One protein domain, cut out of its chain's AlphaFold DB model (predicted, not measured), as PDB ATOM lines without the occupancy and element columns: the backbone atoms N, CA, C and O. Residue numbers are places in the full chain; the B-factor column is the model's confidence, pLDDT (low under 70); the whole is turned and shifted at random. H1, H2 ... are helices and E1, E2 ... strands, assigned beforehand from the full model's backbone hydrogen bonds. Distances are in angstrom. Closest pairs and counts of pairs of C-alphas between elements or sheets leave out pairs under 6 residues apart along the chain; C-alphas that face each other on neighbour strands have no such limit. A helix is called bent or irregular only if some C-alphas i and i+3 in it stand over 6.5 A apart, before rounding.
ATOM      1  N   LYS A   7     -56.097 -62.161 127.925       84.12
ATOM      2  CA  LYS A   7     -56.767 -61.271 128.885       84.12
ATOM      3  C   LYS A   7     -58.283 -61.156 128.676       84.12
ATOM      4  O   LYS A   7     -59.024 -61.058 129.659       84.12
ATOM      5  N   ASN A   8     -58.753 -61.142 127.427       84.94
ATOM      6  CA  ASN A   8     -60.186 -61.106 127.127       84.94
ATOM      7  C   ASN A   8     -60.853 -62.433 127.507       84.94
ATOM      8  O   ASN A   8     -61.947 -62.412 128.066       84.94
ATOM      9  N   LEU A   9     -60.183 -63.567 127.266       84.69
ATOM     10  CA  LEU A   9     -60.688 -64.875 127.681       84.69
ATOM     11  C   LEU A   9     -60.706 -65.026 129.203       84.69
ATOM     12  O   LEU A   9     -61.727 -65.440 129.743       84.69
ATOM     13  N   GLU A  10     -59.630 -64.641 129.894       88.06
ATOM     14  CA  GLU A  10     -59.598 -64.647 131.361       88.06
ATOM     15  C   GLU A  10     -60.768 -63.850 131.939       88.06
ATOM     16  O   GLU A  10     -61.424 -64.294 132.875       88.06
ATOM     17  N   SER A  11     -61.033 -62.669 131.371       91.19
ATOM     18  CA  SER A  11     -62.107 -61.794 131.844       91.19
ATOM     19  C   SER A  11     -63.484 -62.400 131.569       91.19
ATOM     20  O   SER A  11     -64.347 -62.337 132.433       91.19
ATOM     21  N   PHE A  12     -63.679 -63.037 130.411       91.69
ATOM     22  CA  PHE A  12     -64.922 -63.738 130.090       91.69
ATOM     23  C   PHE A  12     -65.186 -64.923 131.031       91.69
ATOM     24  O   PHE A  12     -66.286 -65.046 131.568       91.69
ATOM     25  N   ILE A  13     -64.174 -65.767 131.265       90.62
ATOM     26  CA  ILE A  13     -64.273 -66.915 132.176       90.62
ATOM     27  C   ILE A  13     -64.551 -66.434 133.601       90.62
ATOM     28  O   ILE A  13     -65.451 -66.954 134.253       90.62
ATOM     29  N   GLU A  14     -63.800 -65.435 134.077       94.81
ATOM     30  CA  GLU A  14     -64.000 -64.856 135.405       94.81
ATOM     31  C   GLU A  14     -65.436 -64.343 135.553       94.81
ATOM     32  O   GLU A  14     -66.130 -64.787 136.462       94.81
ATOM     33  N   SER A  15     -65.915 -63.495 134.638       95.44
ATOM     34  CA  SER A  15     -67.287 -62.973 134.675       95.44
ATOM     35  C   SER A  15     -68.336 -64.085 134.714       95.44
ATOM     36  O   SER A  15     -69.208 -64.059 135.580       95.44
ATOM     37  N   SER A  16     -68.214 -65.094 133.848       96.00
ATOM     38  CA  SER A  16     -69.160 -66.211 133.810       96.00
ATOM     39  C   SER A  16     -69.181 -67.010 135.121       96.00
ATOM     40  O   SER A  16     -70.252 -67.377 135.598       96.00
ATOM     41  N   LEU A  17     -68.026 -67.250 135.751       96.06
ATOM     42  CA  LEU A  17     -67.964 -67.948 137.039       96.06
ATOM     43  C   LEU A  17     -68.574 -67.113 138.174       96.06
ATOM     44  O   LEU A  17     -69.303 -67.658 139.002       96.06
ATOM     45  N   LEU A  18     -68.319 -65.802 138.200       97.38
ATOM     46  CA  LEU A  18     -68.886 -64.907 139.216       97.38
ATOM     47  C   LEU A  18     -70.418 -64.848 139.137       97.38
ATOM     48  O   LEU A  18     -71.084 -64.883 140.168       97.38
ATOM     49  N   GLU A  19     -70.980 -64.844 137.927       97.19
ATOM     50  CA  GLU A  19     -72.432 -64.934 137.709       97.19
ATOM     51  C   GLU A  19     -73.033 -66.260 138.213       97.19
ATOM     52  O   GLU A  19     -74.216 -66.317 138.539       97.19
ATOM     53  N   ASN A  20     -72.217 -67.313 138.337       95.56
ATOM     54  CA  ASN A  20     -72.616 -68.640 138.817       95.56
ATOM     55  C   ASN A  20     -72.221 -68.900 140.286       95.56
ATOM     56  O   ASN A  20     -72.082 -70.051 140.703       95.56
ATOM     57  N   GLY A  21     -72.038 -67.843 141.084       95.44
ATOM     58  CA  GLY A  21     -71.858 -67.946 142.536       95.44
ATOM     59  C   GLY A  21     -70.420 -68.181 143.005       95.44
ATOM     60  O   GLY A  21     -70.204 -68.424 144.193       95.44
ATOM     61  N   TYR A  22     -69.430 -68.088 142.113       97.94
ATOM     62  CA  TYR A  22     -68.025 -68.120 142.512       97.94
ATOM     63  C   TYR A  22     -67.625 -66.779 143.129       97.94
ATOM     64  O   TYR A  22     -68.077 -65.715 142.709       97.94
ATOM     65  N   ILE A  23     -66.715 -66.817 144.098       98.06
ATOM     66  CA  ILE A  23     -66.155 -65.615 144.721       98.06
ATOM     67  C   ILE A  23     -64.859 -65.221 144.009       98.06
ATOM     68  O   ILE A  23     -63.974 -66.050 143.796       98.06
ATOM     69  N   LYS A  24     -64.711 -63.937 143.678       98.12
ATOM     70  CA  LYS A  24     -63.448 -63.395 143.165       98.12
ATOM     71  C   LYS A  24     -62.416 -63.304 144.285       98.12
ATOM     72  O   LYS A  24     -62.696 -62.717 145.329       98.12
ATOM     73  N   ARG A  25     -61.214 -63.818 144.041       98.06
ATOM     74  CA  ARG A  25     -60.059 -63.712 144.943       98.06
ATOM     75  C   ARG A  25     -58.835 -63.198 144.192       98.06
ATOM     76  O   ARG A  25     -58.805 -63.146 142.959       98.06
ATOM     77  N   ALA A  26     -57.836 -62.756 144.938       96.94
ATOM     78  CA  ALA A  26     -56.571 -62.256 144.424       96.94
ATOM     79  C   ALA A  26     -55.424 -63.192 144.816       96.94
ATOM     80  O   ALA A  26     -55.486 -63.906 145.810       96.94
ATOM     81  N   SER A  27     -54.316 -63.152 144.070       95.75
ATOM     82  CA  SER A  27     -53.165 -64.015 144.374       95.75
ATOM     83  C   SER A  27     -52.564 -63.783 145.766       95.75
ATOM     84  O   SER A  27     -51.873 -64.666 146.263       95.75
ATOM     85  N   LYS A  28     -52.793 -62.616 146.379       96.31
ATOM     86  CA  LYS A  28     -52.345 -62.308 147.746       96.31
ATOM     87  C   LYS A  28     -53.133 -63.058 148.826       96.31
ATOM     88  O   LYS A  28     -52.642 -63.173 149.939       96.31
ATOM     89  N   ASP A  29     -54.331 -63.535 148.492       96.94
ATOM     90  CA  ASP A  29     -55.211 -64.249 149.420       96.94
ATOM     91  C   ASP A  29     -54.789 -65.727 149.558       96.94
ATOM     92  O   ASP A  29     -55.233 -66.440 150.453       96.94
ATOM     93  N   TYR A  30     -53.900 -66.191 148.674       95.81
ATOM     94  CA  TYR A  30     -53.330 -67.530 148.696       95.81
ATOM     95  C   TYR A  30     -52.063 -67.580 149.552       95.81
ATOM     96  O   TYR A  30     -51.049 -66.948 149.236       95.81
ATOM     97  N   ASP A  31     -52.095 -68.399 150.598       94.88
ATOM     98  CA  ASP A  31     -50.923 -68.719 151.400       94.88
ATOM     99  C   ASP A  31     -50.094 -69.789 150.679       94.88
ATOM    100  O   ASP A  31     -50.485 -70.954 150.562       94.88
ATOM    101  N   LYS A  32     -48.919 -69.386 150.190       91.38
ATOM    102  CA  LYS A  32     -47.998 -70.256 149.445       91.38
ATOM    103  C   LYS A  32     -47.407 -71.374 150.306       91.38
ATOM    104  O   LYS A  32     -47.130 -72.451 149.782       91.38
ATOM    105  N   SER A  33     -47.228 -71.129 151.604       90.44
ATOM    106  CA  SER A  33     -46.653 -72.094 152.542       90.44
ATOM    107  C   SER A  33     -47.650 -73.209 152.872       90.44
ATOM    108  O   SER A  33     -47.290 -74.390 152.949       90.44
ATOM    109  N   LEU A  34     -48.931 -72.847 153.006       91.50
ATOM    110  CA  LEU A  34     -50.023 -73.781 153.275       91.50
ATOM    111  C   LEU A  34     -50.595 -74.397 151.995       91.50
ATOM    112  O   LEU A  34     -51.111 -75.516 152.035       91.50
ATOM    113  N   GLY A  35     -50.466 -73.714 150.863       92.44
ATOM    114  CA  GLY A  35     -51.001 -74.145 149.579       92.44
ATOM    115  C   GLY A  35     -52.517 -73.972 149.462       92.44
ATOM    116  O   GLY A  35     -53.177 -74.802 148.835       92.44
ATOM    117  N   MET A  36     -53.084 -72.946 150.105       95.12
ATOM    118  CA  MET A  36     -54.532 -72.707 150.174       95.12
ATOM    119  C   MET A  36     -54.867 -71.229 150.415       95.12
ATOM    120  O   MET A  36     -54.042 -70.466 150.909       95.12
ATOM    121  N   ASP A  37     -56.097 -70.838 150.101       97.56
ATOM    122  CA  ASP A  37     -56.717 -69.603 150.587       97.56
ATOM    123  C   ASP A  37     -57.255 -69.859 152.001       97.56
ATOM    124  O   ASP A  37     -58.304 -70.486 152.184       97.56
ATOM    125  N   LYS A  38     -56.470 -69.440 152.999       96.56
ATOM    126  CA  LYS A  38     -56.723 -69.715 154.419       96.56
ATOM    127  C   LYS A  38     -58.088 -69.183 154.865       96.56
ATOM    128  O   LYS A  38     -58.845 -69.919 155.486       96.56
ATOM    129  N   GLU A  39     -58.412 -67.946 154.496       97.69
ATOM    130  CA  GLU A  39     -59.638 -67.263 154.922       97.69
ATOM    131  C   GLU A  39     -60.890 -68.022 154.458       97.69
ATOM    132  O   GLU A  39     -61.818 -68.253 155.234       97.69
ATOM    133  N   LEU A  40     -60.921 -68.457 153.192       98.19
ATOM    134  CA  LEU A  40     -62.063 -69.215 152.678       98.19
ATOM    135  C   LEU A  40     -62.146 -70.627 153.259       98.19
ATOM    136  O   LEU A  40     -63.254 -71.137 153.439       98.19
ATOM    137  N   PHE A  41     -61.005 -71.254 153.548       98.00
ATOM    138  CA  PHE A  41     -60.988 -72.565 154.187       98.00
ATOM    139  C   PHE A  41     -61.528 -72.493 155.618       98.00
ATOM    140  O   PHE A  41     -62.404 -73.276 155.977       98.00
ATOM    141  N   GLU A  42     -61.102 -71.506 156.403       96.69
ATOM    142  CA  GLU A  42     -61.610 -71.274 157.760       96.69
ATOM    143  C   GLU A  42     -63.102 -70.966 157.759       96.69
ATOM    144  O   GLU A  42     -63.867 -71.640 158.448       96.69
ATOM    145  N   ARG A  43     -63.543 -70.051 156.890       97.81
ATOM    146  CA  ARG A  43     -64.966 -69.730 156.732       97.81
ATOM    147  C   ARG A  43     -65.804 -70.969 156.413       97.81
ATOM    148  O   ARG A  43     -66.907 -71.130 156.941       97.81
ATOM    149  N   PHE A  44     -65.315 -71.849 155.540       98.19
ATOM    150  CA  PHE A  44     -65.994 -73.109 155.249       98.19
ATOM    151  C   PHE A  44     -66.096 -73.990 156.501       98.19
ATOM    152  O   PHE A  44     -67.176 -74.498 156.806       98.19
ATOM    153  N   LEU A  45     -65.006 -74.162 157.250       97.00
ATOM    154  CA  LEU A  45     -64.993 -75.019 158.437       97.00
ATOM    155  C   LEU A  45     -65.899 -74.479 159.552       97.00
ATOM    156  O   LEU A  45     -66.654 -75.250 160.140       97.00
ATOM    157  N   GLU A  46     -65.880 -73.168 159.797       96.06
ATOM    158  CA  GLU A  46     -66.737 -72.507 160.787       96.06
ATOM    159  C   GLU A  46     -68.224 -72.661 160.455       96.06
ATOM    160  O   GLU A  46     -69.043 -72.935 161.330       96.06
ATOM    161  N   THR A  47     -68.590 -72.515 159.180       96.62
ATOM    162  CA  THR A  47     -69.995 -72.590 158.751       96.62
ATOM    163  C   THR A  47     -70.513 -74.023 158.632       96.62
ATOM    164  O   THR A  47     -71.720 -74.258 158.758       96.62
ATOM    165  N   SER A  48     -69.634 -75.000 158.389       96.25
ATOM    166  CA  SER A  48     -70.030 -76.390 158.136       96.25
ATOM    167  C   SER A  48     -69.815 -77.351 159.295       96.25
ATOM    168  O   SER A  48     -70.649 -78.238 159.478       96.25
ATOM    169  N   GLN A  49     -68.761 -77.176 160.090       94.88
ATOM    170  CA  GLN A  49     -68.324 -78.170 161.072       94.88
ATOM    171  C   GLN A  49     -67.661 -77.542 162.310       94.88
ATOM    172  O   GLN A  49     -66.651 -78.050 162.806       94.88
ATOM    173  N   LYS A  50     -68.258 -76.464 162.836       95.12
ATOM    174  CA  LYS A  50     -67.805 -75.763 164.049       95.12
ATOM    175  C   LYS A  50     -67.539 -76.708 165.228       95.12
ATOM    176  O   LYS A  50     -66.467 -76.652 165.817       95.12
ATOM    177  N   ASP A  51     -68.447 -77.645 165.495       95.12
ATOM    178  CA  ASP A  51     -68.304 -78.626 166.580       95.12
ATOM    179  C   ASP A  51     -67.020 -79.467 166.462       95.12
ATOM    180  O   ASP A  51     -66.415 -79.856 167.462       95.12
ATOM    181  N   SER A  52     -66.581 -79.772 165.236       94.38
ATOM    182  CA  SER A  52     -65.332 -80.500 165.006       94.38
ATOM    183  C   SER A  52     -64.107 -79.635 165.306       94.38
ATOM    184  O   SER A  52     -63.114 -80.169 165.800       94.38
ATOM    185  N   LEU A  53     -64.172 -78.325 165.040       94.19
ATOM    186  CA  LEU A  53     -63.113 -77.381 165.407       94.19
ATOM    187  C   LEU A  53     -63.002 -77.256 166.930       94.19
ATOM    188  O   LEU A  53     -61.917 -77.442 167.470       94.19
ATOM    189  N   GLU A  54     -64.126 -77.091 167.629       94.56
ATOM    190  CA  GLU A  54     -64.155 -77.009 169.098       94.56
ATOM    191  C   GLU A  54     -63.575 -78.281 169.753       94.56
ATOM    192  O   GLU A  54     -62.827 -78.220 170.731       94.56
ATOM    193  N   ARG A  55     -63.835 -79.465 169.180       94.94
ATOM    194  CA  ARG A  55     -63.232 -80.730 169.643       94.94
ATOM    195  C   ARG A  55     -61.722 -80.800 169.421       94.94
ATOM    196  O   ARG A  55     -61.033 -81.465 170.196       94.94
ATOM    197  N   LEU A  56     -61.205 -80.187 168.358       94.06
ATOM    198  CA  LEU A  56     -59.763 -80.102 168.109       94.06
ATOM    199  C   LEU A  56     -59.095 -79.133 169.090       94.06
ATOM    200  O   LEU A  56     -58.045 -79.469 169.641       94.06
ATOM    201  N   GLU A  57     -59.738 -78.004 169.378       91.75
ATOM    202  CA  GLU A  57     -59.280 -77.041 170.385       91.75
ATOM    203  C   GLU A  57     -59.206 -77.680 171.779       91.75
ATOM    204  O   GLU A  57     -58.182 -77.575 172.452       91.75
ATOM    205  N   GLN A  58     -60.220 -78.457 172.181       93.81
ATOM    206  CA  GLN A  58     -60.212 -79.232 173.436       93.81
ATOM    207  C   GLN A  58     -59.068 -80.257 173.517       93.81
ATOM    208  O   GLN A  58     -58.671 -80.678 174.603       93.81
ATOM    209  N   LYS A  59     -58.530 -80.678 172.368       93.00
ATOM    210  CA  LYS A  59     -57.369 -81.574 172.256       93.00
ATOM    211  C   LYS A  59     -56.045 -80.805 172.143       93.00
ATOM    212  O   LYS A  59     -55.030 -81.421 171.818       93.00
ATOM    213  N   ASN A  60     -56.052 -79.502 172.434       92.56
ATOM    214  CA  ASN A  60     -54.919 -78.578 172.357       92.56
ATOM    215  C   ASN A  60     -54.291 -78.470 170.958       92.56
ATOM    216  O   ASN A  60     -53.090 -78.235 170.846       92.56
ATOM    217  N   ILE A  61     -55.081 -78.648 169.892       93.00
ATOM    218  CA  ILE A  61     -54.621 -78.388 168.523       93.00
ATOM    219  C   ILE A  61     -54.953 -76.943 168.167       93.00
ATOM    220  O   ILE A  61     -56.118 -76.594 167.990       93.00
ATOM    221  N   GLY A  62     -53.921 -76.107 168.055       90.81
ATOM    222  CA  GLY A  62     -54.078 -74.722 167.613       90.81
ATOM    223  C   GLY A  62     -54.351 -74.617 166.110       90.81
ATOM    224  O   GLY A  62     -53.950 -75.480 165.329       90.81
ATOM    225  N   GLU A  63     -54.965 -73.512 165.690       91.19
ATOM    226  CA  GLU A  63     -55.319 -73.217 164.292       91.19
ATOM    227  C   GLU A  63     -54.142 -73.417 163.317       91.19
ATOM    228  O   GLU A  63     -54.253 -74.134 162.322       91.19
ATOM    229  N   GLN A  64     -52.964 -72.865 163.629       92.06
ATOM    230  CA  GLN A  64     -51.785 -73.011 162.768       92.06
ATOM    231  C   GLN A  64     -51.295 -74.461 162.657       92.06
ATOM    232  O   GLN A  64     -50.829 -74.872 161.593       92.06
ATOM    233  N   GLU A  65     -51.350 -75.230 163.748       94.50
ATOM    234  CA  GLU A  65     -50.974 -76.647 163.741       94.50
ATOM    235  C   GLU A  65     -51.964 -77.450 162.897       94.50
ATOM    236  O   GLU A  65     -51.555 -78.234 162.037       94.50
ATOM    237  N   PHE A  66     -53.259 -77.179 163.069       95.38
ATOM    238  CA  PHE A  66     -54.328 -77.769 162.275       95.38
ATOM    239  C   PHE A  66     -54.139 -77.515 160.771       95.38
ATOM    240  O   PHE A  66     -54.105 -78.468 159.989       95.38
ATOM    241  N   LEU A  67     -53.942 -76.261 160.354       95.81
ATOM    242  CA  LEU A  67     -53.750 -75.906 158.942       95.81
ATOM    243  C   LEU A  67     -52.489 -76.545 158.346       95.81
ATOM    244  O   LEU A  67     -52.500 -77.018 157.204       95.81
ATOM    245  N   LYS A  68     -51.399 -76.617 159.120       95.38
ATOM    246  CA  LYS A  68     -50.172 -77.313 158.705       95.38
ATOM    247  C   LYS A  68     -50.407 -78.807 158.516       95.38
ATOM    248  O   LYS A  68     -49.893 -79.371 157.547       95.38
ATOM    249  N   GLU A  69     -51.190 -79.438 159.386       95.38
ATOM    250  CA  GLU A  69     -51.531 -80.856 159.273       95.38
ATOM    251  C   GLU A  69     -52.441 -81.121 158.065       95.38
ATOM    252  O   GLU A  69     -52.154 -82.023 157.276       95.38
ATOM    253  N   VAL A  70     -53.458 -80.284 157.830       95.56
ATOM    254  CA  VAL A  70     -54.285 -80.324 156.607       95.56
ATOM    255  C   VAL A  70     -53.388 -80.258 155.369       95.56
ATOM    256  O   VAL A  70     -53.440 -81.133 154.500       95.56
ATOM    257  N   SER A  71     -52.511 -79.255 155.315       94.31
ATOM    258  CA  SER A  71     -51.568 -79.050 154.217       94.31
ATOM    259  C   SER A  71     -50.631 -80.252 154.027       94.31
ATOM    260  O   SER A  71     -50.405 -80.709 152.903       94.31
ATOM    261  N   SER A  72     -50.130 -80.828 155.123       93.56
ATOM    262  CA  SER A  72     -49.293 -82.032 155.128       93.56
ATOM    263  C   SER A  72     -50.025 -83.248 154.555       93.56
ATOM    264  O   SER A  72     -49.487 -83.958 153.696       93.56
ATOM    265  N   GLN A  73     -51.275 -83.473 154.962       94.25
ATOM    266  CA  GLN A  73     -52.075 -84.582 154.450       94.25
ATOM    267  C   GLN A  73     -52.437 -84.408 152.977       94.25
ATOM    268  O   GLN A  73     -52.379 -85.395 152.239       94.25
ATOM    269  N   ILE A  74     -52.729 -83.183 152.524       91.88
ATOM    270  CA  ILE A  74     -52.926 -82.904 151.095       91.88
ATOM    271  C   ILE A  74     -51.658 -83.269 150.309       91.88
ATOM    272  O   ILE A  74     -51.759 -84.014 149.334       91.88
ATOM    273  N   ARG A  75     -50.461 -82.843 150.749       87.94
ATOM    274  CA  ARG A  75     -49.191 -83.198 150.075       87.94
ATOM    275  C   ARG A  75     -48.961 -84.699 149.995       87.94
ATOM    276  O   ARG A  75     -48.491 -85.199 148.978       87.94
ATOM    277  N   ARG A  76     -49.269 -85.417 151.075       90.12
ATOM    278  CA  ARG A  76     -49.017 -86.860 151.176       90.12
ATOM    279  C   ARG A  76     -50.011 -87.702 150.383       90.12
ATOM    280  O   ARG A  76     -49.622 -88.706 149.794       90.12
ATOM    281  N   ARG A  77     -51.298 -87.352 150.420       90.56
ATOM    282  CA  ARG A  77     -52.392 -88.182 149.880       90.56
ATOM    283  C   ARG A  77     -52.891 -87.692 148.518       90.56
ATOM    284  O   ARG A  77     -53.460 -88.489 147.772       90.56
ATOM    285  N   GLY A  78     -52.657 -86.424 148.193       87.38
ATOM    286  CA  GLY A  78     -53.188 -85.734 147.021       87.38
ATOM    287  C   GLY A  78     -54.568 -85.125 147.276       87.38
ATOM    288  O   GLY A  78     -55.399 -85.712 147.976       87.38
ATOM    289  N   ILE A  79     -54.822 -83.963 146.663       88.00
ATOM    290  CA  ILE A  79     -56.015 -83.135 146.915       88.00
ATOM    291  C   ILE A  79     -57.338 -83.881 146.687       88.00
ATOM    292  O   ILE A  79     -58.239 -83.829 147.518       88.00
ATOM    293  N   VAL A  80     -57.440 -84.663 145.610       88.50
ATOM    294  CA  VAL A  80     -58.680 -85.378 145.260       88.50
ATOM    295  C   VAL A  80     -59.057 -86.386 146.346       88.50
ATOM    296  O   VAL A  80     -60.214 -86.455 146.752       88.50
ATOM    297  N   LYS A  81     -58.075 -87.133 146.873       90.31
ATOM    298  CA  LYS A  81     -58.333 -88.152 147.901       90.31
ATOM    299  C   LYS A  81     -58.802 -87.533 149.211       90.31
ATOM    300  O   LYS A  81     -59.678 -88.094 149.863       90.31
ATOM    301  N   VAL A  82     -58.218 -86.406 149.609       92.94
ATOM    302  CA  VAL A  82     -58.598 -85.737 150.861       92.94
ATOM    303  C   VAL A  82     -59.921 -84.983 150.735       92.94
ATOM    304  O   VAL A  82     -60.669 -84.963 151.702       92.94
ATOM    305  N   LEU A  83     -60.272 -84.460 149.556       91.94
ATOM    306  CA  LEU A  83     -61.610 -83.908 149.302       91.94
ATOM    307  C   LEU A  83     -62.697 -84.993 149.375       91.94
ATOM    308  O   LEU A  83     -63.756 -84.757 149.944       91.94
ATOM    309  N   GLN A  84     -62.428 -86.192 148.847       89.88
ATOM    310  CA  GLN A  84     -63.379 -87.311 148.874       89.88
ATOM    311  C   GLN A  84     -63.531 -87.934 150.270       89.88
ATOM    312  O   GLN A  84     -64.644 -88.169 150.739       89.88
ATOM    313  N   ALA A  85     -62.414 -88.236 150.935       92.25
ATOM    314  CA  ALA A  85     -62.433 -88.963 152.204       92.25
ATOM    315  C   ALA A  85     -62.556 -88.036 153.424       92.25
ATOM    316  O   ALA A  85     -63.168 -88.408 154.428       92.25
ATOM    317  N   GLY A  86     -62.006 -86.826 153.334       94.88
ATOM    318  CA  GLY A  86     -61.629 -86.019 154.485       94.88
ATOM    319  C   GLY A  86     -60.268 -86.423 155.059       94.88
ATOM    320  O   GLY A  86     -59.530 -87.265 154.515       94.88
ATOM    321  N   ILE A  87     -59.943 -85.809 156.187       95.69
ATOM    322  CA  ILE A  87     -58.743 -86.084 156.977       95.69
ATOM    323  C   ILE A  87     -59.134 -86.415 158.413       95.69
ATOM    324  O   ILE A  87     -60.215 -86.049 158.871       95.69
ATOM    325  N   GLU A  88     -58.241 -87.092 159.122       95.31
ATOM    326  CA  GLU A  88     -58.389 -87.342 160.550       95.31
ATOM    327  C   GLU A  88     -57.226 -86.697 161.297       95.31
ATOM    328  O   GLU A  88     -56.064 -86.870 160.913       95.31
ATOM    329  N   ILE A  89     -57.550 -85.944 162.349       94.50
ATOM    330  CA  ILE A  89     -56.589 -85.298 163.243       94.50
ATOM    331  C   ILE A  89     -57.041 -85.585 164.674       94.50
ATOM    332  O   ILE A  89     -58.153 -85.239 165.060       94.50
ATOM    333  N   ARG A  90     -56.197 -86.255 165.470       92.94
ATOM    334  CA  ARG A  90     -56.488 -86.616 166.876       92.94
ATOM    335  C   ARG A  90     -57.858 -87.296 167.082       92.94
ATOM    336  O   ARG A  90     -58.563 -87.005 168.057       92.94
ATOM    337  N   SER A  91     -58.216 -88.207 166.173       93.19
ATOM    338  CA  SER A  91     -59.503 -88.924 166.151       93.19
ATOM    339  C   SER A  91     -60.729 -88.048 165.873       93.19
ATOM    340  O   SER A  91     -61.858 -88.466 166.119       93.19
ATOM    341  N   VAL A  92     -60.529 -86.836 165.352       95.44
ATOM    342  CA  VAL A  92     -61.591 -85.986 164.808       95.44
ATOM    343  C   VAL A  92     -61.517 -86.053 163.287       95.44
ATOM    344  O   VAL A  92     -60.480 -85.762 162.692       95.44
ATOM    345  N   THR A  93     -62.619 -86.456 162.653       95.56
ATOM    346  CA  THR A  93     -62.741 -86.454 161.191       95.56
ATOM    347  C   THR A  93     -63.178 -85.076 160.710       95.56
ATOM    348  O   THR A  93     -64.180 -84.539 161.175       95.56
ATOM    349  N   ILE A  94     -62.446 -84.536 159.743       97.06
ATOM    350  CA  ILE A  94     -62.671 -83.226 159.133       97.06
ATOM    351  C   ILE A  94     -62.971 -83.450 157.657       97.06
ATOM    352  O   ILE A  94     -62.173 -84.054 156.926       97.06
ATOM    353  N   LYS A  95     -64.133 -82.979 157.209       97.19
ATOM    354  CA  LYS A  95     -64.476 -82.958 155.788       97.19
ATOM    355  C   LYS A  95     -63.889 -81.695 155.173       97.19
ATOM    356  O   LYS A  95     -63.959 -80.621 155.751       97.19
ATOM    357  N   LEU A  96     -63.278 -81.842 154.000       96.44
ATOM    358  CA  LEU A  96     -62.708 -80.714 153.253       96.44
ATOM    359  C   LEU A  96     -63.653 -80.215 152.151       96.44
ATOM    360  O   LEU A  96     -63.464 -79.129 151.615       96.44
ATOM    361  N   ALA A  97     -64.663 -81.015 151.813       96.81
ATOM    362  CA  ALA A  97     -65.771 -80.660 150.943       96.81
ATOM    363  C   ALA A  97     -66.939 -81.619 151.178       96.81
ATOM    364  O   ALA A  97     -66.749 -82.761 151.611       96.81
ATOM    365  N   TYR A  98     -68.139 -81.169 150.830       95.12
ATOM    366  CA  TYR A  98     -69.330 -82.012 150.777       95.12
ATOM    367  C   TYR A  98     -69.660 -82.339 149.324       95.12
ATOM    368  O   TYR A  98     -69.613 -81.472 148.456       95.12
ATOM    369  N   SER A  99     -69.958 -83.602 149.030       90.81
ATOM    370  CA  SER A  99     -70.351 -84.013 147.676       90.81
ATOM    371  C   SER A  99     -71.822 -83.703 147.430       90.81
ATOM    372  O   SER A  99     -72.629 -83.779 148.354       90.81
ATOM    373  N   LYS A 100     -72.177 -83.402 146.177       88.12
ATOM    374  CA  LYS A 100     -73.580 -83.236 145.795       88.12
ATOM    375  C   LYS A 100     -74.327 -84.556 146.052       88.12
ATOM    376  O   LYS A 100     -73.881 -85.586 145.542       88.12
ATOM    377  N   PRO A 101     -75.416 -84.560 146.836       87.00
ATOM    378  CA  PRO A 101     -76.167 -85.781 147.096       87.00
ATOM    379  C   PRO A 101     -76.891 -86.263 145.829       87.00
ATOM    380  O   PRO A 101     -77.372 -85.457 145.034       87.00
ATOM    381  N   ASN A 102     -76.976 -87.586 145.648       79.62
ATOM    382  CA  ASN A 102     -77.654 -88.212 144.501       79.62
ATOM    383  C   ASN A 102     -79.190 -88.204 144.624       79.62
ATOM    384  O   ASN A 102     -79.882 -88.334 143.621       79.62
ATOM    385  N   LEU A 103     -79.714 -88.084 145.847       65.88
ATOM    386  CA  LEU A 103     -81.139 -88.143 146.173       65.88
ATOM    387  C   LEU A 103     -81.508 -86.940 147.042       65.88
ATOM    388  O   LEU A 103     -80.765 -86.573 147.955       65.88
ATOM    389  N   SER A 104     -82.669 -86.354 146.768       63.84
ATOM    390  CA  SER A 104     -83.253 -85.205 147.474       63.84
ATOM    391  C   SER A 104     -83.647 -85.482 148.935       63.84
ATOM    392  O   SER A 104     -84.069 -84.567 149.634       63.84
ATOM    393  N   ASP A 105     -83.479 -86.716 149.418       68.94
ATOM    394  CA  ASP A 105     -84.073 -87.190 150.675       68.94
ATOM    395  C   ASP A 105     -83.171 -87.008 151.905       68.94
ATOM    396  O   ASP A 105     -83.549 -87.375 153.017       68.94
ATOM    397  N   ASN A 106     -81.984 -86.414 151.741       85.38
ATOM    398  CA  ASN A 106     -81.164 -85.974 152.869       85.38
ATOM    399  C   ASN A 106     -81.027 -84.442 152.868       85.38
ATOM    400  O   ASN A 106     -80.039 -83.911 152.347       85.38
ATOM    401  N   PRO A 107     -81.988 -83.720 153.480       89.06
ATOM    402  CA  PRO A 107     -81.953 -82.262 153.564       89.06
ATOM    403  C   PRO A 107     -80.680 -81.723 154.219       89.06
ATOM    404  O   PRO A 107     -80.223 -80.641 153.868       89.06
ATOM    405  N   GLN A 108     -80.087 -82.471 155.156       90.19
ATOM    406  CA  GLN A 108     -78.851 -82.057 155.812       90.19
ATOM    407  C   GLN A 108     -77.658 -82.135 154.854       90.19
ATOM    408  O   GLN A 108     -76.888 -81.185 154.771       90.19
ATOM    409  N   ALA A 109     -77.551 -83.205 154.061       90.25
ATOM    410  CA  ALA A 109     -76.501 -83.324 153.049       90.25
ATOM    411  C   ALA A 109     -76.602 -82.239 151.965       90.25
ATOM    412  O   ALA A 109     -75.574 -81.771 151.481       90.25
ATOM    413  N   ILE A 110     -77.821 -81.817 151.602       91.62
ATOM    414  CA  ILE A 110     -78.035 -80.678 150.696       91.62
ATOM    415  C   ILE A 110     -77.524 -79.390 151.345       91.62
ATOM    416  O   ILE A 110     -76.694 -78.708 150.751       91.62
ATOM    417  N   LYS A 111     -77.939 -79.104 152.587       92.81
ATOM    418  CA  LYS A 111     -77.468 -77.927 153.333       92.81
ATOM    419  C   LYS A 111     -75.950 -77.897 153.465       92.81
ATOM    420  O   LYS A 111     -75.351 -76.839 153.333       92.81
ATOM    421  N   ASP A 112     -75.314 -79.035 153.723       94.06
ATOM    422  CA  ASP A 112     -73.860 -79.097 153.853       94.06
ATOM    423  C   ASP A 112     -73.150 -78.944 152.500       94.06
ATOM    424  O   ASP A 112     -72.118 -78.282 152.418       94.06
ATOM    425  N   TYR A 113     -73.730 -79.475 151.418       94.88
ATOM    426  CA  TYR A 113     -73.252 -79.227 150.056       94.88
ATOM    427  C   TYR A 113     -73.316 -77.741 149.677       94.88
ATOM    428  O   TYR A 113     -72.368 -77.229 149.080       94.88
ATOM    429  N   GLU A 114     -74.387 -77.045 150.056       94.50
ATOM    430  CA  GLU A 114     -74.581 -75.608 149.804       94.50
ATOM    431  C   GLU A 114     -73.607 -74.714 150.583       94.50
ATOM    432  O   GLU A 114     -73.396 -73.564 150.204       94.50
ATOM    433  N   LYS A 115     -72.965 -75.233 151.637       97.00
ATOM    434  CA  LYS A 115     -71.904 -74.516 152.363       97.00
ATOM    435  C   LYS A 115     -70.560 -74.536 151.641       97.00
ATOM    436  O   LYS A 115     -69.653 -73.819 152.059       97.00
ATOM    437  N   ASN A 116     -70.397 -75.351 150.596       97.81
ATOM    438  CA  ASN A 116     -69.172 -75.320 149.807       97.81
ATOM    439  C   ASN A 116     -68.997 -73.945 149.147       97.81
ATOM    440  O   ASN A 116     -69.910 -73.416 148.518       97.81
ATOM    441  N   ILE A 117     -67.789 -73.403 149.233       98.38
ATOM    442  CA  ILE A 117     -67.421 -72.107 148.679       98.38
ATOM    443  C   ILE A 117     -66.543 -72.342 147.458       98.38
ATOM    444  O   ILE A 117     -65.420 -72.832 147.577       98.38
ATOM    445  N   PHE A 118     -67.023 -71.954 146.283       98.19
ATOM    446  CA  PHE A 118     -66.189 -71.905 145.088       98.19
ATOM    447  C   PHE A 118     -65.606 -70.508 144.909       98.19
ATOM    448  O   PHE A 118     -66.298 -69.503 145.075       98.19
ATOM    449  N   SER A 119     -64.329 -70.427 144.551       98.44
ATOM    450  CA  SER A 119     -63.685 -69.151 144.239       98.44
ATOM    451  C   SER A 119     -62.752 -69.254 143.042       98.44
ATOM    452  O   SER A 119     -62.365 -70.345 142.627       98.44
ATOM    453  N   ILE A 120     -62.440 -68.104 142.448       97.94
ATOM    454  CA  ILE A 120     -61.576 -67.979 141.277       97.94
ATOM    455  C   ILE A 120     -60.509 -66.914 141.520       97.94
ATOM    456  O   ILE A 120     -60.812 -65.795 141.936       97.94
ATOM    457  N   THR A 121     -59.262 -67.266 141.211       96.56
ATOM    458  CA  THR A 121     -58.110 -66.362 141.266       96.56
ATOM    459  C   THR A 121     -57.418 -66.337 139.916       96.56
ATOM    460  O   THR A 121     -57.054 -67.385 139.383       96.56
ATOM    461  N   ARG A 122     -57.196 -65.139 139.375       95.31
ATOM    462  CA  ARG A 122     -56.366 -64.920 138.183       95.31
ATOM    463  C   ARG A 122     -54.909 -64.711 138.577       95.31
ATOM    464  O   ARG A 122     -54.643 -64.125 139.626       95.31
ATOM    465  N   GLN A 123     -53.993 -65.128 137.709       92.75
ATOM    466  CA  GLN A 123     -52.552 -64.899 137.827       92.75
ATOM    467  C   GLN A 123     -52.025 -65.302 139.217       92.75
ATOM    468  O   GLN A 123     -51.452 -64.500 139.954       92.75
ATOM    469  N   LEU A 124     -52.271 -66.560 139.598       94.12
ATOM    470  CA  LEU A 124     -51.924 -67.092 140.915       94.12
ATOM    471  C   LEU A 124     -50.422 -67.381 141.013       94.12
ATOM    472  O   LEU A 124     -49.935 -68.336 140.408       94.12
ATOM    473  N   TYR A 125     -49.710 -66.625 141.845       93.12
ATOM    474  CA  TYR A 125     -48.322 -66.891 142.220       93.12
ATOM    475  C   TYR A 125     -48.265 -67.936 143.335       93.12
ATOM    476  O   TYR A 125     -48.576 -67.645 144.487       93.12
ATOM    477  N   PHE A 126     -47.843 -69.153 143.000       86.06
ATOM    478  CA  PHE A 126     -47.986 -70.309 143.894       86.06
ATOM    479  C   PHE A 126     -46.695 -70.742 144.603       86.06
ATOM    480  O   PHE A 126     -46.763 -71.558 145.516       86.06
ATOM    481  N   SER A 127     -45.526 -70.234 144.197       85.25
ATOM    482  CA  SER A 127     -44.228 -70.612 144.774       85.25
ATOM    483  C   SER A 127     -43.633 -69.483 145.619       85.25
ATOM    484  O   SER A 127     -43.744 -68.297 145.289       85.25
ATOM    485  N   GLU A 128     -42.981 -69.857 146.721       83.88
ATOM    486  CA  GLU A 128     -42.124 -68.962 147.515       83.88
ATOM    487  C   GLU A 128     -40.736 -68.792 146.886       83.88
ATOM    488  O   GLU A 128     -40.042 -67.816 147.151       83.88
ATOM    489  N   LYS A 129     -40.325 -69.741 146.038       83.69
ATOM    490  CA  LYS A 129     -38.971 -69.812 145.471       83.69
ATOM    491  C   LYS A 129     -38.850 -69.109 144.127       83.69
ATOM    492  O   LYS A 129     -37.742 -68.820 143.684       83.69
ATOM    493  N   ASN A 130     -39.964 -68.907 143.430       85.19
ATOM    494  CA  ASN A 130     -39.983 -68.289 142.112       85.19
ATOM    495  C   ASN A 130     -41.279 -67.504 141.871       85.19
ATOM    496  O   ASN A 130     -42.299 -67.741 142.510       85.19
ATOM    497  N   ASN A 131     -41.238 -66.598 140.893       85.00
ATOM    498  CA  ASN A 131     -42.373 -65.761 140.496       85.00
ATOM    499  C   ASN A 131     -43.208 -66.385 139.367       85.00
ATOM    500  O   ASN A 131     -43.743 -65.665 138.526       85.00
ATOM    501  N   LYS A 132     -43.305 -67.719 139.304       85.00
ATOM    502  CA  LYS A 132     -44.206 -68.363 138.341       85.00
ATOM    503  C   LYS A 132     -45.653 -68.140 138.773       85.00
ATOM    504  O   LYS A 132     -45.986 -68.332 139.945       85.00
ATOM    505  N   SER A 133     -46.494 -67.783 137.811       88.06
ATOM    506  CA  SER A 133     -47.941 -67.697 137.975       88.06
ATOM    507  C   SER A 133     -48.657 -68.783 137.171       88.06
ATOM    508  O   SER A 133     -48.091 -69.382 136.255       88.06
ATOM    509  N   LEU A 134     -49.895 -69.061 137.566       88.75
ATOM    510  CA  LEU A 134     -50.889 -69.785 136.774       88.75
ATOM    511  C   LEU A 134     -51.941 -68.784 136.302       88.75
ATOM    512  O   LEU A 134     -52.345 -67.936 137.101       88.75
ATOM    513  N   ASP A 135     -52.419 -68.904 135.064       90.38
ATOM    514  CA  ASP A 135     -53.341 -67.912 134.497       90.38
ATOM    515  C   ASP A 135     -54.636 -67.797 135.300       90.38
ATOM    516  O   ASP A 135     -55.040 -66.692 135.666       90.38
ATOM    517  N   MET A 136     -55.272 -68.925 135.633       93.00
ATOM    518  CA  MET A 136     -56.430 -68.946 136.530       93.00
ATOM    519  C   MET A 136     -56.468 -70.216 137.380       93.00
ATOM    520  O   MET A 136     -56.057 -71.293 136.943       93.00
ATOM    521  N   VAL A 137     -56.997 -70.107 138.597       95.12
ATOM    522  CA  VAL A 137     -57.204 -71.241 139.502       95.12
ATOM    523  C   VAL A 137     -58.575 -71.144 140.154       95.12
ATOM    524  O   VAL A 137     -58.900 -70.136 140.777       95.12
ATOM    525  N   ILE A 138     -59.360 -72.210 140.018       96.19
ATOM    526  CA  ILE A 138     -60.599 -72.420 140.759       96.19
ATOM    527  C   ILE A 138     -60.268 -73.157 142.050       96.19
ATOM    528  O   ILE A 138     -59.625 -74.212 142.030       96.19
ATOM    529  N   PHE A 139     -60.778 -72.641 143.156       96.81
ATOM    530  CA  PHE A 139     -60.684 -73.242 144.475       96.81
ATOM    531  C   PHE A 139     -62.051 -73.757 144.928       96.81
ATOM    532  O   PHE A 139     -63.095 -73.228 144.544       96.81
ATOM    533  N   LEU A 140     -62.018 -74.781 145.774       97.62
ATOM    534  CA  LEU A 140     -63.146 -75.299 146.535       97.62
ATOM    535  C   LEU A 140     -62.782 -75.218 148.015       97.62
ATOM    536  O   LEU A 140     -61.803 -75.829 148.440       97.62
ATOM    537  N   ASN A 141     -63.551 -74.457 148.787       98.00
ATOM    538  CA  ASN A 141     -63.327 -74.202 150.210       98.00
ATOM    539  C   ASN A 141     -61.910 -73.680 150.481       98.00
ATOM    540  O   ASN A 141     -61.243 -74.124 151.402       98.00
ATOM    541  N   GLY A 142     -61.392 -72.817 149.606       96.94
ATOM    542  CA  GLY A 142     -60.018 -72.312 149.693       96.94
ATOM    543  C   GLY A 142     -58.920 -73.317 149.317       96.94
ATOM    544  O   GLY A 142     -57.751 -72.946 149.244       96.94
ATOM    545  N   LEU A 143     -59.257 -74.564 148.987       96.38
ATOM    546  CA  LEU A 143     -58.309 -75.552 148.478       96.38
ATOM    547  C   LEU A 143     -58.284 -75.525 146.946       96.38
ATOM    548  O   LEU A 143     -59.346 -75.512 146.318       96.38
ATOM    549  N   PRO A 144     -57.107 -75.515 146.306       93.12
ATOM    550  CA  PRO A 144     -57.052 -75.346 144.865       93.12
ATOM    551  C   PRO A 144     -57.530 -76.622 144.162       93.12
ATOM    552  O   PRO A 144     -56.992 -77.709 144.359       93.12
ATOM    553  N   LEU A 145     -58.569 -76.494 143.338       91.06
ATOM    554  CA  LEU A 145     -59.221 -77.626 142.690       91.06
ATOM    555  C   LEU A 145     -58.772 -77.746 141.238       91.06
ATOM    556  O   LEU A 145     -58.234 -78.783 140.853       91.06
ATOM    557  N   ILE A 146     -58.963 -76.693 140.443       89.75
ATOM    558  CA  ILE A 146     -58.689 -76.688 139.001       89.75
ATOM    559  C   ILE A 146     -57.714 -75.570 138.680       89.75
ATOM    560  O   ILE A 146     -57.944 -74.422 139.038       89.75
ATOM    561  N   THR A 147     -56.661 -75.890 137.939       86.88
ATOM    562  CA  THR A 147     -55.780 -74.882 137.336       86.88
ATOM    563  C   THR A 147     -56.011 -74.814 135.840       86.88
ATOM    564  O   THR A 147     -56.132 -75.853 135.185       86.88
ATOM    565  N   MET A 148     -56.076 -73.589 135.333       84.75
ATOM    566  CA  MET A 148     -56.339 -73.257 133.943       84.75
ATOM    567  C   MET A 148     -55.140 -72.481 133.416       84.75
ATOM    568  O   MET A 148     -54.749 -71.463 133.982       84.75
ATOM    569  N   GLU A 149     -54.560 -72.993 132.340       82.50
ATOM    570  CA  GLU A 149     -53.530 -72.308 131.568       82.50
ATOM    571  C   GLU A 149     -54.163 -71.932 130.230       82.50
ATOM    572  O   GLU A 149     -54.658 -72.810 129.512       82.50
ATOM    573  N   LEU A 150     -54.184 -70.644 129.919       80.38
ATOM    574  CA  LEU A 150     -54.750 -70.120 128.689       80.38
ATOM    575  C   LEU A 150     -53.620 -69.922 127.679       80.38
ATOM    576  O   LEU A 150     -52.506 -69.510 128.012       80.38
ATOM    577  N   LYS A 151     -53.889 -70.297 126.430       72.06
ATOM    578  CA  LYS A 151     -52.938 -70.172 125.325       72.06
ATOM    579  C   LYS A 151     -53.672 -69.712 124.078       72.06
ATOM    580  O   LYS A 151     -54.719 -70.263 123.737       72.06
ATOM    581  N   ASN A 152     -53.107 -68.729 123.386       63.38
ATOM    582  CA  ASN A 152     -53.591 -68.307 122.076       63.38
ATOM    583  C   ASN A 152     -52.930 -69.131 120.942       63.38
ATOM    584  O   ASN A 152     -51.729 -68.959 120.698       63.38
ATOM    585  N   PRO A 153     -53.673 -69.981 120.201       53.09
ATOM    586  CA  PRO A 153     -53.104 -70.824 119.144       53.09
ATOM    587  C   PRO A 153     -52.533 -70.027 117.960       53.09
ATOM    588  O   PRO A 153     -51.608 -70.502 117.299       53.09
ATOM    589  N   PHE A 154     -52.986 -68.789 117.733       53.69
ATOM    590  CA  PHE A 154     -52.465 -67.917 116.672       53.69
ATOM    591  C   PHE A 154     -51.019 -67.445 116.922       53.69
ATOM    592  O   PHE A 154     -50.395 -66.881 116.027       53.69
ATOM    593  N   THR A 155     -50.459 -67.699 118.112       54.44
ATOM    594  CA  THR A 155     -49.065 -67.369 118.467       54.44
ATOM    595  C   THR A 155     -48.075 -68.522 118.247       54.44
ATOM    596  O   THR A 155     -46.910 -68.419 118.627       54.44
ATOM    597  N   GLY A 156     -48.513 -69.638 117.647       49.31
ATOM    598  CA  GLY A 156     -47.645 -70.788 117.357       49.31
ATOM    599  C   GLY A 156     -47.235 -71.604 118.591       49.31
ATOM    600  O   GLY A 156     -46.388 -72.494 118.495       49.31
ATOM    601  N   GLN A 157     -47.828 -71.339 119.760       49.44
ATOM    602  CA  GLN A 157     -47.596 -72.132 120.964       49.44
ATOM    603  C   GLN A 157     -48.381 -73.445 120.895       49.44
ATOM    604  O   GLN A 157     -49.604 -73.487 121.001       49.44
ATOM    605  N   ASN A 158     -47.647 -74.541 120.704       54.94
ATOM    606  CA  ASN A 158     -48.216 -75.870 120.559       54.94
ATOM    607  C   ASN A 158     -48.641 -76.446 121.928       54.94
ATOM    608  O   ASN A 158     -47.796 -76.750 122.777       54.94
ATOM    609  N   VAL A 159     -49.951 -76.634 122.120       54.16
ATOM    610  CA  VAL A 159     -50.583 -77.227 123.316       54.16
ATOM    611  C   VAL A 159     -49.938 -78.571 123.696       54.16
ATOM    612  O   VAL A 159     -49.740 -78.857 124.880       54.16
ATOM    613  N   TYR A 160     -49.503 -79.363 122.711       55.00
ATOM    614  CA  TYR A 160     -48.866 -80.663 122.930       55.00
ATOM    615  C   TYR A 160     -47.513 -80.563 123.666       55.00
ATOM    616  O   TYR A 160     -47.222 -81.394 124.528       55.00
ATOM    617  N   ASN A 161     -46.730 -79.500 123.440       56.94
ATOM    618  CA  ASN A 161     -45.452 -79.283 124.139       56.94
ATOM    619  C   ASN A 161     -45.655 -78.914 125.617       56.94
ATOM    620  O   ASN A 161     -44.855 -79.283 126.483       56.94
ATOM    621  N   ALA A 162     -46.738 -78.198 125.921       52.16
ATOM    622  CA  ALA A 162     -47.089 -77.828 127.287       52.16
ATOM    623  C   ALA A 162     -47.613 -79.044 128.082       52.16
ATOM    624  O   ALA A 162     -47.276 -79.207 129.259       52.16
ATOM    625  N   ILE A 163     -48.339 -79.955 127.417       55.56
ATOM    626  CA  ILE A 163     -48.747 -81.262 127.962       55.56
ATOM    627  C   ILE A 163     -47.520 -82.133 128.283       55.56
ATOM    628  O   ILE A 163     -47.432 -82.701 129.375       55.56
ATOM    629  N   GLU A 164     -46.556 -82.217 127.363       58.28
ATOM    630  CA  GLU A 164     -45.304 -82.971 127.533       58.28
ATOM    631  C   GLU A 164     -44.450 -82.464 128.702       58.28
ATOM    632  O   GLU A 164     -44.023 -83.258 129.546       58.28
ATOM    633  N   ARG A 165     -44.238 -81.142 128.796       54.78
ATOM    634  CA  ARG A 165     -43.521 -80.524 129.924       54.78
ATOM    635  C   ARG A 165     -44.210 -80.805 131.256       54.78
ATOM    636  O   ARG A 165     -43.531 -81.021 132.252       54.78
ATOM    637  N   TYR A 166     -45.541 -80.860 131.281       52.09
ATOM    638  CA  TYR A 166     -46.282 -81.105 132.514       52.09
ATOM    639  C   TYR A 166     -46.236 -82.556 132.991       52.09
ATOM    640  O   TYR A 166     -46.045 -82.802 134.177       52.09
ATOM    641  N   LYS A 167     -46.373 -83.529 132.080       54.59
ATOM    642  CA  LYS A 167     -46.250 -84.954 132.435       54.59
ATOM    643  C   LYS A 167     -44.885 -85.271 133.060       54.59
ATOM    644  O   LYS A 167     -44.801 -86.160 133.906       54.59
ATOM    645  N   LYS A 168     -43.844 -84.543 132.639       53.56
ATOM    646  CA  LYS A 168     -42.460 -84.691 133.108       53.56
ATOM    647  C   LYS A 168     -42.171 -83.917 134.406       53.56
ATOM    648  O   LYS A 168     -41.373 -84.385 135.209       53.56
ATOM    649  N   ASP A 169     -42.838 -82.789 134.655       50.69
ATOM    650  CA  ASP A 169     -42.577 -81.916 135.810       50.69
ATOM    651  C   ASP A 169     -43.504 -82.235 137.003       50.69
ATOM    652  O   ASP A 169     -44.513 -81.567 137.248       50.69
ATOM    653  N   ARG A 170     -43.166 -83.304 137.740       49.97
ATOM    654  CA  ARG A 170     -43.833 -83.732 138.989       49.97
ATOM    655  C   ARG A 170     -43.236 -83.057 140.233       49.97
ATOM    656  O   ARG A 170     -42.944 -83.722 141.226       49.97
ATOM    657  N   THR A 171     -43.001 -81.749 140.194       48.22
ATOM    658  CA  THR A 171     -42.499 -81.018 141.365       48.22
ATOM    659  C   THR A 171     -43.541 -81.008 142.494       48.22
ATOM    660  O   THR A 171     -44.733 -80.822 142.253       48.22
ATOM    661  N   LEU A 172     -43.085 -81.186 143.742       42.09
ATOM    662  CA  LEU A 172     -43.918 -81.249 144.959       42.09
ATOM    663  C   LEU A 172     -44.868 -80.044 145.129       42.09
ATOM    664  O   LEU A 172     -45.933 -80.192 145.717       42.09
ATOM    665  N   GLU A 173     -44.530 -78.880 144.561       47.59
ATOM    666  CA  GLU A 173     -45.369 -77.668 144.563       47.59
ATOM    667  C   GLU A 173     -46.695 -77.835 143.793       47.59
ATOM    668  O   GLU A 173     -47.666 -77.141 144.080       47.59
ATOM    669  N   ARG A 174     -46.782 -78.775 142.841       49.97
ATOM    670  CA  ARG A 174     -47.988 -79.020 142.025       49.97
ATOM    671  C   ARG A 174     -48.872 -80.164 142.531       49.97
ATOM    672  O   ARG A 174     -49.907 -80.434 141.928       49.97
ATOM    673  N   ALA A 175     -48.513 -80.803 143.647       44.84
ATOM    674  CA  ALA A 175     -49.265 -81.922 144.231       44.84
ATOM    675  C   ALA A 175     -50.696 -81.553 144.687       44.84
ATOM    676  O   ALA A 175     -51.528 -82.432 144.914       44.84
ATOM    677  N   TYR A 176     -50.985 -80.255 144.794       44.97
ATOM    678  CA  TYR A 176     -52.267 -79.713 145.228       44.97
ATOM    679  C   TYR A 176     -53.308 -79.579 144.108       44.97
ATOM    680  O   TYR A 176     -54.424 -79.186 144.402       44.97
ATOM    681  N   LEU A 177     -52.981 -79.858 142.838       46.03
ATOM    682  CA  LEU A 177     -53.740 -79.300 141.711       46.03
ATOM    683  C   LEU A 177     -54.232 -80.368 140.728       46.03
ATOM    684  O   LEU A 177     -53.432 -81.127 140.176       46.03
ATOM    685  N   SER A 178     -55.537 -80.370 140.424       42.38
ATOM    686  CA  SER A 178     -56.060 -81.001 139.204       42.38
ATOM    687  C   SER A 178     -56.080 -79.975 138.054       42.38
ATOM    688  O   SER A 178     -56.180 -78.768 138.287       42.38
ATOM    689  N   LYS A 179     -55.863 -80.407 136.804       49.56
ATOM    690  CA  LYS A 179     -55.644 -79.509 135.649       49.56
ATOM    691  C   LYS A 179     -56.751 -79.602 134.609       49.56
ATOM    692  O   LYS A 179     -57.086 -80.707 134.196       49.56
ATOM    693  N   VAL A 180     -57.213 -78.448 134.121       44.62
ATOM    694  CA  VAL A 180     -58.136 -78.318 132.981       44.62
ATOM    695  C   VAL A 180     -57.544 -77.320 131.983       44.62
ATOM    696  O   VAL A 180     -57.088 -76.249 132.367       44.62
ATOM    697  N   TRP A 181     -57.517 -77.676 130.698       45.25
ATOM    698  CA  TRP A 181     -56.992 -76.817 129.630       45.25
ATOM    699  C   TRP A 181     -58.150 -76.154 128.884       45.25
ATOM    700  O   TRP A 181     -59.054 -76.853 128.430       45.25
ATOM    701  N   CYS A 182     -58.099 -74.830 128.714       42.16
ATOM    702  CA  CYS A 182     -59.046 -74.084 127.885       42.16
ATOM    703  C   CYS A 182     -58.298 -73.479 126.694       42.16
ATOM    704  O   CYS A 182     -57.386 -72.672 126.864       42.16
ATOM    705  N   ILE A 183     -58.673 -73.901 125.486       40.53
ATOM    706  CA  ILE A 183     -58.090 -73.426 124.228       40.53
ATOM    707  C   ILE A 183     -58.993 -72.314 123.688       40.53
ATOM    708  O   ILE A 183     -60.210 -72.488 123.636       40.53
ATOM    709  N   LEU A 184     -58.399 -71.182 123.306       30.23
ATOM    710  CA  LEU A 184     -59.080 -70.139 122.536       30.23
ATOM    711  C   LEU A 184     -59.450 -70.700 121.146       30.23
ATOM    712  O   LEU A 184     -58.526 -71.112 120.444       30.23
TER     713      LEU A 184
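This is residues 7 to 184 of the 185 residues of the protein "Type I site-specific deoxyribonuclease" of Campylobacter upsaliensis (UniProt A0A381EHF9). Two lobes lie end to end: one is a strongly twisted sheet of five strands, E1 E4 E5 E6 E7, with H1 packed along one face; the other has H2 and H3 with the small hairpin E2 and E3 packed on both, E3 toward H2 and E2 toward H3. H4 and the first part of H2 graze the sheet, as does H6, and residues 103 to 108 stick out. The printed part has 178 residues with six named helices and seven named strands, in the order H1 E1 H2 H3 H4 E2 E3 H5 E4 E5 E6 H6 E7. The class is mixed, helices and strands; the large sheet is mixed too, and the whole is compact, with a radius of gyration of the C-alphas of 17.5 A and spans of 57 by 39 by 27 A.

Find C-alpha 7 at (-56.767, -61.271, 128.885); H1 runs from there to residue 19, 18.3 A. Next come E1, residues 23 to 25, H2, residues 38 to 57, 17.8 A, and H3, residues 63 to 77, 21.0 A. H2 is irregular, with C-alphas 48 and 51 8.9 A apart and a kink of 104 degrees near residue 51. Then read H4, residues 79 to 85, E2, 87 to 89, E3, 92 to 94, and H5, 107 to 114. E4, residues 118 to 125, E5, 133 to 140, and E6, 143 to 151, 24.4 A, lead to H6, residues 159 to 168, and E7, 178 to 183, ending at C-alpha 183 (-58.090, -73.426, 124.228).

E4, E5 and E6 form a meander, each the antiparallel neighbour of the one before; look at N 121 and O 137, 2.9 A, and N 138 and O 146, 2.8 A. Edge strand E1 is parallel to E4, with N 23 and O 118 2.9 A apart; edge strand E7 is parallel to E6, with N 147 and O 178 2.9 A apart. E6, H6 and E7 make a strand-helix-strand unit with a right-handed crossover. H1 is on the sheet at a height of 8.4 A, making two layers, helix over sheet. The closest C-alphas of H3 and E2 are those of Gln 73 and Ile 87, 7.3 A; of H2 and E3, Ser 52 and Val 92, 6.6 A. H5 is close to H2 but not clearly touching, with C-alphas 112 and 48 6.4 A apart. Every O i to N i+4 pair is within hydrogen-bond range in H1, H3, H4, H5 and H6, and 13 of 16 in H2.

The farthest C-alphas, those of Gln 58 and Phe 154, are 58.4 A apart. The printed part has no cut; the links E1 to H2 and E3 to H5 are long. pLDDT is under 70 at residues 103 to 105 and 152 to 184.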